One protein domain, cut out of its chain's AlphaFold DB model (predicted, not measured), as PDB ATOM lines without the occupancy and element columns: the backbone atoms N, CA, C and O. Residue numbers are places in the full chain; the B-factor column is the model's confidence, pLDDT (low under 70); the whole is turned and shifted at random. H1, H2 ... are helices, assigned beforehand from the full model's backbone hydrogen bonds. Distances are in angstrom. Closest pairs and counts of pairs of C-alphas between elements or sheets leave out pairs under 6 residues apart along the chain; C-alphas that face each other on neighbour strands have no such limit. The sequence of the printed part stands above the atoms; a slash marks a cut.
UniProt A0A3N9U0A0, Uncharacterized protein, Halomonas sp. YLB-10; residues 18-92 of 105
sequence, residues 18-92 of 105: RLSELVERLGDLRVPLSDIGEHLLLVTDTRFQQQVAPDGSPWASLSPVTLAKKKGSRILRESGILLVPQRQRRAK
ATOM      1  N   ARG A  18      31.468 -31.213  79.825       79.94
ATOM      2  CA  ARG A  18      30.886 -32.530  80.138       79.94
ATOM      3  C   ARG A  18      30.231 -32.574  81.512       79.94
ATOM      4  O   ARG A  18      29.178 -33.186  81.660       79.94
ATOM      5  N   LEU A  19      30.829 -31.914  82.501       77.62
ATOM      6  CA  LEU A  19      30.234 -31.760  83.828       77.62
ATOM      7  C   LEU A  19      28.931 -30.957  83.760       77.62
ATOM      8  O   LEU A  19      27.937 -31.393  84.330       77.62
ATOM      9  N   SER A  20      28.898 -29.853  83.010       81.75
ATOM     10  CA  SER A  20      27.671 -29.069  82.809       81.75
ATOM     11  C   SER A  20      26.573 -29.867  82.102       81.75
ATOM     12  O   SER A  20      25.431 -29.841  82.548       81.75
ATOM     13  N   GLU A  21      26.907 -30.636  81.059       83.06
ATOM     14  CA  GLU A  21      25.965 -31.536  80.370       83.06
ATOM     15  C   GLU A  21      25.376 -32.586  81.331       83.06
ATOM     16  O   GLU A  21      24.183 -32.884  81.296       83.06
ATOM     17  N   LEU A  22      26.200 -33.132  82.229       74.00
ATOM     18  CA  LEU A  22      25.761 -34.054  83.277       74.00
ATOM     19  C   LEU A  22      24.825 -33.383  84.288       74.00
ATOM     20  O   LEU A  22      23.804 -33.973  84.631       74.00
ATOM     21  N   VAL A  23      25.142 -32.169  84.750       79.56
ATOM     22  CA  VAL A  23      24.284 -31.413  85.678       79.56
ATOM     23  C   VAL A  23      22.933 -31.084  85.040       79.56
ATOM     24  O   VAL A  23      21.905 -31.308  85.669       79.56
ATOM     25  N   GLU A  24      22.918 -30.638  83.784       82.69
ATOM     26  CA  GLU A  24      21.693 -30.379  83.012       82.69
ATOM     27  C   GLU A  24      20.820 -31.637  82.891       82.69
ATOM     28  O   GLU A  24      19.617 -31.599  83.140       82.69
ATOM     29  N   ARG A  25      21.431 -32.785  82.569       75.19
ATOM     30  CA  ARG A  25      20.716 -34.066  82.435       75.19
ATOM     31  C   ARG A  25      20.188 -34.609  83.760       75.19
ATOM     32  O   ARG A  25      19.167 -35.290  83.767       75.19
ATOM     33  N   LEU A  26      20.903 -34.365  84.856       76.19
ATOM     34  CA  LEU A  26      20.485 -34.767  86.200       76.19
ATOM     35  C   LEU A  26      19.424 -33.820  86.775       76.19
ATOM     36  O   LEU A  26      18.634 -34.242  87.618       76.19
ATOM     37  N   GLY A  27      19.377 -32.574  86.300       80.62
ATOM     38  CA  GLY A  27      18.438 -31.561  86.761       80.62
ATOM     39  C   GLY A  27      18.530 -31.325  88.272       80.62
ATOM     40  O   GLY A  27      19.586 -31.455  88.896       80.62
ATOM     41  N   ASP A  28      17.399 -30.973  88.882       80.81
ATOM     42  CA  ASP A  28      17.311 -30.799  90.329       80.81
ATOM     43  C   ASP A  28      17.073 -32.137  91.046       80.81
ATOM     44  O   ASP A  28      15.942 -32.601  91.204       80.81
ATOM     45  N   LEU A  29      18.155 -32.741  91.538       79.31
ATOM     46  CA  LEU A  29      18.087 -33.982  92.307       79.31
ATOM     47  C   LEU A  29      17.634 -33.792  93.762       79.31
ATOM     48  O   LEU A  29      17.480 -34.785  94.473       79.31
ATOM     49  N   ARG A  30      17.420 -32.558  94.241       79.69
ATOM     50  CA  ARG A  30      17.076 -32.318  95.655       79.69
ATOM     51  C   ARG A  30      15.797 -33.042  96.052       79.69
ATOM     52  O   ARG A  30      15.762 -33.645  97.117       79.69
ATOM     53  N   VAL A  31      14.778 -33.003  95.195       75.31
ATOM     54  CA  VAL A  31      13.485 -33.659  95.441       75.31
ATOM     55  C   VAL A  31      13.620 -35.188  95.447       75.31
ATOM     56  O   VAL A  31      13.382 -35.776  96.500       75.31
ATOM     57  N   PRO A  32      14.086 -35.857  94.370       80.25
ATOM     58  CA  PRO A  32      14.176 -37.317  94.370       80.25
ATOM     59  C   PRO A  32      15.145 -37.859  95.430       80.25
ATOM     60  O   PRO A  32      14.870 -38.889  96.039       80.25
ATOM     61  N   LEU A  33      16.259 -37.171  95.710       83.31
ATOM     62  CA  LEU A  33      17.177 -37.589  96.777       83.31
ATOM     63  C   LEU A  33      16.586 -37.376  98.175       83.31
ATOM     64  O   LEU A  33      16.879 -38.166  99.074       83.31
ATOM     65  N   SER A  34      15.756 -36.345  98.369       81.69
ATOM     66  CA  SER A  34      15.017 -36.156  99.621       81.69
ATOM     67  C   SER A  34      14.039 -37.305  99.844       81.69
ATOM     68  O   SER A  34      14.052 -37.905 100.916       81.69
ATOM     69  N   ASP A  35      13.270 -37.674  98.820       79.19
ATOM     70  CA  ASP A  35      12.303 -38.774  98.895       79.19
ATOM     71  C   ASP A  35      12.991 -40.121  99.162       79.19
ATOM     72  O   ASP A  35      12.563 -40.889 100.026       79.19
ATOM     73  N   ILE A  36      14.116 -40.391  98.486       85.12
ATOM     74  CA  ILE A  36      14.947 -41.576  98.751       85.12
ATOM     75  C   ILE A  36      15.469 -41.551 100.192       85.12
ATOM     76  O   ILE A  36      15.417 -42.569 100.881       85.12
ATOM     77  N   GLY A  37      15.949 -40.401 100.672       87.44
ATOM     78  CA  GLY A  37      16.425 -40.240 102.045       87.44
ATOM     79  C   GLY A  37      15.336 -40.535 103.079       87.44
ATOM     80  O   GLY A  37      15.578 -41.261 104.045       87.44
ATOM     81  N   GLU A  38      14.123 -40.029 102.864       88.12
ATOM     82  CA  GLU A  38      12.969 -40.316 103.719       88.12
ATOM     83  C   GLU A  38      12.598 -41.799 103.695       88.12
ATOM     84  O   GLU A  38      12.397 -42.407 104.752       88.12
ATOM     85  N   HIS A  39      12.579 -42.410 102.511       89.81
ATOM     86  CA  HIS A  39      12.306 -43.834 102.365       89.81
ATOM     87  C   HIS A  39      13.345 -44.695 103.098       89.81
ATOM     88  O   HIS A  39      12.980 -45.608 103.842       89.81
ATOM     89  N   LEU A  40      14.637 -44.380 102.966       89.62
ATOM     90  CA  LEU A  40      15.712 -45.096 103.655       89.62
ATOM     91  C   LEU A  40      15.568 -45.018 105.178       89.62
ATOM     92  O   LEU A  40      15.777 -46.024 105.862       89.62
ATOM     93  N   LEU A  41      15.170 -43.863 105.715       87.50
ATOM     94  CA  LEU A  41      14.903 -43.705 107.146       87.50
ATOM     95  C   LEU A  41      13.725 -44.579 107.602       87.50
ATOM     96  O   LEU A  41      13.845 -45.279 108.608       87.50
ATOM     97  N   LEU A  42      12.617 -44.582 106.854       88.00
ATOM     98  CA  LEU A  42      11.422 -45.376 107.175       88.00
ATOM     99  C   LEU A  42      11.696 -46.882 107.143       88.00
ATOM    100  O   LEU A  42      11.314 -47.617 108.060       88.00
ATOM    101  N   VAL A  43      12.374 -47.350 106.096       88.69
ATOM    102  CA  VAL A  43      12.710 -48.768 105.955       88.69
ATOM    103  C   VAL A  43      13.710 -49.189 107.030       88.69
ATOM    104  O   VAL A  43      13.567 -50.267 107.604       88.69
ATOM    105  N   THR A  44      14.688 -48.344 107.360       87.69
ATOM    106  CA  THR A  44      15.644 -48.636 108.438       87.69
ATOM    107  C   THR A  44      14.935 -48.758 109.782       87.69
ATOM    108  O   THR A  44      15.149 -49.748 110.478       87.69
ATOM    109  N   ASP A  45      14.039 -47.830 110.126       84.19
ATOM    110  CA  ASP A  45      13.271 -47.920 111.374       84.19
ATOM    111  C   ASP A  45      12.436 -49.209 111.430       84.19
ATOM    112  O   ASP A  45      12.501 -49.961 112.404       84.19
ATOM    113  N   THR A  46      11.749 -49.536 110.333       88.31
ATOM    114  CA  THR A  46      10.962 -50.772 110.209       88.31
ATOM    115  C   THR A  46      11.824 -52.016 110.439       88.31
ATOM    116  O   THR A  46      11.467 -52.873 111.250       88.31
ATOM    117  N   ARG A  47      13.001 -52.096 109.807       88.44
ATOM    118  CA  ARG A  47      13.940 -53.213 109.995       88.44
ATOM    119  C   ARG A  47      14.448 -53.306 111.434       88.44
ATOM    120  O   ARG A  47      14.506 -54.398 111.992       88.44
ATOM    121  N   PHE A  48      14.724 -52.173 112.083       86.19
ATOM    122  CA  PHE A  48      15.081 -52.126 113.504       86.19
ATOM    123  C   PHE A  48      13.937 -52.600 114.417       86.19
ATOM    124  O   PHE A  48      14.202 -53.198 115.463       86.19
ATOM    125  N   GLN A  49      12.669 -52.338 114.073       84.38
ATOM    126  CA  GLN A  49      11.514 -52.893 114.798       84.38
ATOM    127  C   GLN A  49      11.402 -54.407 114.605       84.38
ATOM    128  O   GLN A  49      11.062 -55.132 115.544       84.38
ATOM    129  N   GLN A  50      11.705 -54.890 113.410       90.19
ATOM    130  CA  GLN A  50      11.624 -56.305 113.066       90.19
ATOM    131  C   GLN A  50      12.870 -57.103 113.483       90.19
ATOM    132  O   GLN A  50      12.802 -58.323 113.524       90.19
ATOM    133  N   GLN A  51      13.967 -56.433 113.866       89.50
ATOM    134  CA  GLN A  51      15.274 -57.043 114.166       89.50
ATOM    135  C   GLN A  51      15.829 -57.841 112.983       89.50
ATOM    136  O   GLN A  51      16.341 -58.948 113.140       89.50
ATOM    137  N   VAL A  52      15.707 -57.257 111.792       92.56
ATOM    138  CA  VAL A  52      16.222 -57.828 110.549       92.56
ATOM    139  C   VAL A  52      17.351 -56.964 110.006       92.56
ATOM    140  O   VAL A  52      17.348 -55.735 110.118       92.56
ATOM    141  N   ALA A  53      18.364 -57.613 109.459       88.31
ATOM    142  CA  ALA A  53      19.477 -56.969 108.794       88.31
ATOM    143  C   ALA A  53      19.045 -56.440 107.408       88.31
ATOM    144  O   ALA A  53      17.960 -56.766 106.915       88.31
ATOM    145  N   PRO A  54      19.853 -55.573 106.768       86.94
ATOM    146  CA  PRO A  54      19.537 -55.026 105.446       86.94
ATOM    147  C   PRO A  54      19.362 -56.089 104.353       86.94
ATOM    148  O   PRO A  54      18.643 -55.843 103.390       86.94
ATOM    149  N   ASP A  55      19.991 -57.253 104.526       90.56
ATOM    150  CA  ASP A  55      19.879 -58.434 103.663       90.56
ATOM    151  C   ASP A  55      18.607 -59.270 103.922       90.56
ATOM    152  O   ASP A  55      18.332 -60.218 103.192       90.56
ATOM    153  N   GLY A  56      17.818 -58.916 104.943       89.31
ATOM    154  CA  GLY A  56      16.600 -59.617 105.348       89.31
ATOM    155  C   GLY A  56      16.813 -60.733 106.373       89.31
ATOM    156  O   GLY A  56      15.828 -61.288 106.861       89.31
ATOM    157  N   SER A  57      18.055 -61.052 106.745       93.88
ATOM    158  CA  SER A  57      18.330 -62.063 107.770       93.88
ATOM    159  C   SER A  57      17.943 -61.562 109.172       93.88
ATOM    160  O   SER A  57      18.066 -60.367 109.458       93.88
ATOM    161  N   PRO A  58      17.453 -62.426 110.081       92.38
ATOM    162  CA  PRO A  58      17.232 -62.029 111.468       92.38
ATOM    163  C   PRO A  58      18.572 -61.725 112.144       92.38
ATOM    164  O   PRO A  58      19.584 -62.373 111.875       92.38
ATOM    165  N   TRP A  59      18.592 -60.755 113.056       90.81
ATOM    166  CA  TRP A  59      19.802 -60.451 113.813       90.81
ATOM    167  C   TRP A  59      20.258 -61.633 114.668       90.81
ATOM    168  O   TRP A  59      19.453 -62.407 115.191       90.81
ATOM    169  N   ALA A  60      21.572 -61.727 114.862       90.50
ATOM    170  CA  ALA A  60      22.155 -62.713 115.756       90.50
ATOM    171  C   ALA A  60      21.598 -62.555 117.178       90.50
ATOM    172  O   ALA A  60      21.520 -61.448 117.718       90.50
ATOM    173  N   SER A  61      21.234 -63.683 117.787       89.19
ATOM    174  CA  SER A  61      20.716 -63.709 119.153       89.19
ATOM    175  C   SER A  61      21.764 -63.212 120.151       89.19
ATOM    176  O   SER A  61      22.965 -63.431 119.989       89.19
ATOM    177  N   LEU A  62      21.304 -62.549 121.211       86.81
ATOM    178  CA  LEU A  62      22.184 -62.088 122.280       86.81
ATOM    179  C   LEU A  62      22.741 -63.271 123.073       86.81
ATOM    180  O   LEU A  62      22.038 -64.249 123.327       86.81
ATOM    181  N   SER A  63      23.989 -63.145 123.528       88.00
ATOM    182  CA  SER A  63      24.568 -64.138 124.432       88.00
ATOM    183  C   SER A  63      23.806 -64.172 125.771       88.00
ATOM    184  O   SER A  63      23.315 -63.125 126.219       88.00
ATOM    185  N   PRO A  64      23.753 -65.323 126.467       87.06
ATOM    186  CA  PRO A  64      23.098 -65.425 127.774       87.06
ATOM    187  C   PRO A  64      23.667 -64.446 128.812       87.06
ATOM    188  O   PRO A  64      22.922 -63.838 129.577       87.06
ATOM    189  N   VAL A  65      24.989 -64.231 128.795       89.62
ATOM    190  CA  VAL A  65      25.680 -63.300 129.704       89.62
ATOM    191  C   VAL A  65      25.261 -61.853 129.434       89.62
ATOM    192  O   VAL A  65      25.083 -61.071 130.368       89.62
ATOM    193  N   THR A  66      25.077 -61.488 128.163       84.81
ATOM    194  CA  THR A  66      24.585 -60.161 127.776       84.81
ATOM    195  C   THR A  66      23.125 -59.979 128.184       84.81
ATOM    196  O   THR A  66      22.786 -58.938 128.742       84.81
ATOM    197  N   LEU A  67      22.270 -60.986 127.968       85.50
ATOM    198  CA  LEU A  67      20.862 -60.949 128.380       85.50
ATOM    199  C   LEU A  67      20.703 -60.771 129.893       85.50
ATOM    200  O   LEU A  67      19.867 -59.979 130.314       85.50
ATOM    201  N   ALA A  68      21.534 -61.436 130.700       85.94
ATOM    202  CA  ALA A  68      21.480 -61.341 132.158       85.94
ATOM    203  C   ALA A  68      21.780 -59.929 132.696       85.94
ATOM    204  O   ALA A  68      21.279 -59.544 133.749       85.94
ATOM    205  N   LYS A  69      22.599 -59.150 131.980       85.69
ATOM    206  CA  LYS A  69      22.984 -57.784 132.379       85.69
ATOM    207  C   LYS A  69      22.080 -56.709 131.782       85.69
ATOM    208  O   LYS A  69      22.027 -55.592 132.293       85.69
ATOM    209  N   LYS A  70      21.400 -57.027 130.683       82.25
ATOM    210  CA  LYS A  70      20.676 -56.062 129.864       82.25
ATOM    211  C   LYS A  70      19.252 -55.850 130.369       82.25
ATOM    212  O   LYS A  70      18.511 -56.796 130.620       82.25
ATOM    213  N   LYS A  71      18.815 -54.590 130.420       77.56
ATOM    214  CA  LYS A  71      17.419 -54.245 130.722       77.56
ATOM    215  C   LYS A  71      16.549 -54.436 129.473       77.56
ATOM    216  O   LYS A  71      16.386 -53.528 128.663       77.56
ATOM    217  N   GLY A  72      16.015 -55.647 129.308       79.12
ATOM    218  CA  GLY A  72      15.048 -56.013 128.265       79.12
ATOM    219  C   GLY A  72      15.597 -56.941 127.175       79.12
ATOM    220  O   GLY A  72      16.799 -56.987 126.910       79.12
ATOM    221  N   SER A  73      14.692 -57.654 126.500       76.50
ATOM    222  CA  SER A  73      15.004 -58.752 125.566       76.50
ATOM    223  C   SER A  73      15.260 -58.326 124.116       76.50
ATOM    224  O   SER A  73      15.765 -59.113 123.322       76.50
ATOM    225  N   ARG A  74      14.926 -57.085 123.736       80.19
ATOM    226  CA  ARG A  74      15.051 -56.615 122.343       80.19
ATOM    227  C   ARG A  74      16.517 -56.384 121.978       80.19
ATOM    228  O   ARG A  74      17.245 -55.728 122.717       80.19
ATOM    229  N   ILE A  75      16.958 -56.898 120.841       81.56
ATOM    230  CA  ILE A  75      18.349 -56.790 120.389       81.56
ATOM    231  C   ILE A  75      18.645 -55.332 119.991       81.56
ATOM    232  O   ILE A  75      17.755 -54.642 119.495       81.56
ATOM    233  N   LEU A  76      19.852 -54.833 120.297       77.12
ATOM    234  CA  LEU A  76      20.298 -53.445 120.043       77.12
ATOM    235  C   LEU A  76      19.350 -52.343 120.569       77.12
ATOM    236  O   LEU A  76      19.296 -51.237 120.033       77.12
ATOM    237  N   ARG A  77      18.592 -52.626 121.636       71.00
ATOM    238  CA  ARG A  77      17.731 -51.648 122.317       71.00
ATOM    239  C   ARG A  77      17.895 -51.754 123.821       71.00
ATOM    240  O   ARG A  77      17.498 -52.757 124.408       71.00
ATOM    241  N   GLU A  78      18.456 -50.725 124.437       62.03
ATOM    242  CA  GLU A  78      18.539 -50.619 125.898       62.03
ATOM    243  C   GLU A  78      18.008 -49.265 126.367       62.03
ATOM    244  O   GLU A  78      17.045 -49.203 127.123       62.03
ATOM    245  N   SER A  79      18.540 -48.176 125.818       55.66
ATOM    246  CA  SER A  79      17.938 -46.849 125.895       55.66
ATOM    247  C   SER A  79      17.387 -46.488 124.513       55.66
ATOM    248  O   SER A  79      18.034 -46.723 123.494       55.66
ATOM    249  N   GLY A  80      16.180 -45.919 124.441       56.41
ATOM    250  CA  GLY A  80      15.529 -45.524 123.178       56.41
ATOM    251  C   GLY A  80      16.286 -44.467 122.353       56.41
ATOM    252  O   GLY A  80      15.771 -44.018 121.336       56.41
ATOM    253  N   ILE A  81      17.500 -44.087 122.768       58.34
ATOM    254  CA  ILE A  81      18.406 -43.142 122.103       58.34
ATOM    255  C   ILE A  81      18.758 -43.604 120.683       58.34
ATOM    256  O   ILE A  81      18.845 -42.771 119.785       58.34
ATOM    257  N   LEU A  82      18.883 -44.915 120.454       59.50
ATOM    258  CA  LEU A  82      19.165 -45.467 119.121       59.50
ATOM    259  C   LEU A  82      17.960 -45.421 118.167       59.50
ATOM    260  O   LEU A  82      18.135 -45.567 116.964       59.50
ATOM    261  N   LEU A  83      16.748 -45.211 118.693       56.81
ATOM    262  CA  LEU A  83      15.507 -45.119 117.919       56.81
ATOM    263  C   LEU A  83      15.026 -43.672 117.767       56.81
ATOM    264  O   LEU A  83      13.937 -43.461 117.248       56.81
ATOM    265  N   VAL A  84      15.762 -42.667 118.262       45.88
ATOM    266  CA  VAL A  84      15.268 -41.285 118.216       45.88
ATOM    267  C   VAL A  84      15.088 -40.885 116.750       45.88
ATOM    268  O   VAL A  84      16.083 -40.711 116.041       45.88
ATOM    269  N   PRO A  85      13.841 -40.699 116.279       50.28
ATOM    270  CA  PRO A  85      13.616 -40.291 114.911       50.28
ATOM    271  C   PRO A  85      14.137 -38.859 114.778       50.28
ATOM    272  O   PRO A  85      13.705 -37.958 115.501       50.28
ATOM    273  N   GLN A  86      15.015 -38.608 113.805       51.34
ATOM    274  CA  GLN A  86      15.401 -37.246 113.394       51.34
ATOM    275  C   GLN A  86      14.173 -36.378 113.031       51.34
ATOM    276  O   GLN A  86      14.242 -35.148 113.068       51.34
ATOM    277  N   ARG A  87      13.010 -37.006 112.779       47.09
ATOM    278  CA  ARG A  87      11.695 -36.363 112.612       47.09
ATOM    279  C   ARG A  87      11.333 -35.408 113.761       47.09
ATOM    280  O   ARG A  87      10.750 -34.360 113.502       47.09
ATOM    281  N   GLN A  88      11.748 -35.688 115.001       43.56
ATOM    282  CA  GLN A  88      11.447 -34.814 116.146       43.56
ATOM    283  C   GLN A  88      12.291 -33.522 116.174       43.56
ATOM    284  O   GLN A  88      11.953 -32.585 116.899       43.56
ATOM    285  N   ARG A  89      13.398 -33.448 115.413       43.34
ATOM    286  CA  ARG A  89      14.306 -32.284 115.411       43.34
ATOM    287  C   ARG A  89      13.912 -31.203 114.403       43.34
ATOM    288  O   ARG A  89      14.149 -30.032 114.682       43.34
ATOM    289  N   ARG A  90      13.241 -31.549 113.294       43.12
ATOM    290  CA  ARG A  90      12.706 -30.548 112.343       43.12
ATOM    291  C   ARG A  90      11.494 -29.785 112.886       43.12
ATOM    292  O   ARG A  90      11.367 -28.601 112.611       43.12
ATOM    293  N   ALA A  91      10.669 -30.406 113.733       42.25
ATOM    294  CA  ALA A  91       9.496 -29.749 114.325       42.25
ATOM    295  C   ALA A  91       9.834 -28.638 115.344       42.25
ATOM    296  O   ALA A  91       8.953 -27.882 115.744       42.25
ATOM    297  N   LYS A  92      11.100 -28.511 115.767       42.38
ATOM    298  CA  LYS A  92      11.554 -27.428 116.659       42.38
ATOM    299  C   LYS A  92      12.168 -26.234 115.918       42.38
ATOM    300  O   LYS A  92      12.536 -25.256 116.564       42.38
TER     301      LYS A  92
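What this domain is: This is residues 18 to 92 of the 105 residues of an uncharacterized protein of Halomonas sp. YLB-10 (UniProt A0A3N9U0A0). A long helix, H2, runs through an open, thinly connected shape; residues 18 to 37, with H1 and the first part of H2, stick out at one end, while past the other end the backbone loops out to H3 and folds back through H4 to H5. The 75 printed residues include five named helices, H1 to H5 in order, and no named strand: all helix. The whole is extended and flat, with a radius of gyration of the C-alphas of 18.8 A and spans of 60 by 34 by 17 A.

How they stand to each other: H1, residues 18 to 26, is apart from H2, residues 30 to 50. H3, residues 64 to 69, is apart from H2. H4, residues 80 to 83, is close to H2 but not clearly touching: their closest C-alphas, Asp 45 and Leu 83, are 7.5 A apart. H5, residues 87 to 90, is apart from H2. Every O i to N i+4 pair is within hydrogen-bond range in H1 and H2, against 1 of 2 in H3; H4 and H5 are too short for one.

Where its parts are: H1 begins at C-alpha 18 (30.886, -32.530, 80.138) and H5 ends at C-alpha 90 (12.706, -30.548, 112.343). H2 measures 30.1 A, H1 12.2 A.

The domain as a whole: The farthest C-alphas, Arg 18 and Ala 68, are 60.2 A apart. The printed part has no cut. The H2 to H3 link is long. Residues 78 to 92 have pLDDT under 70.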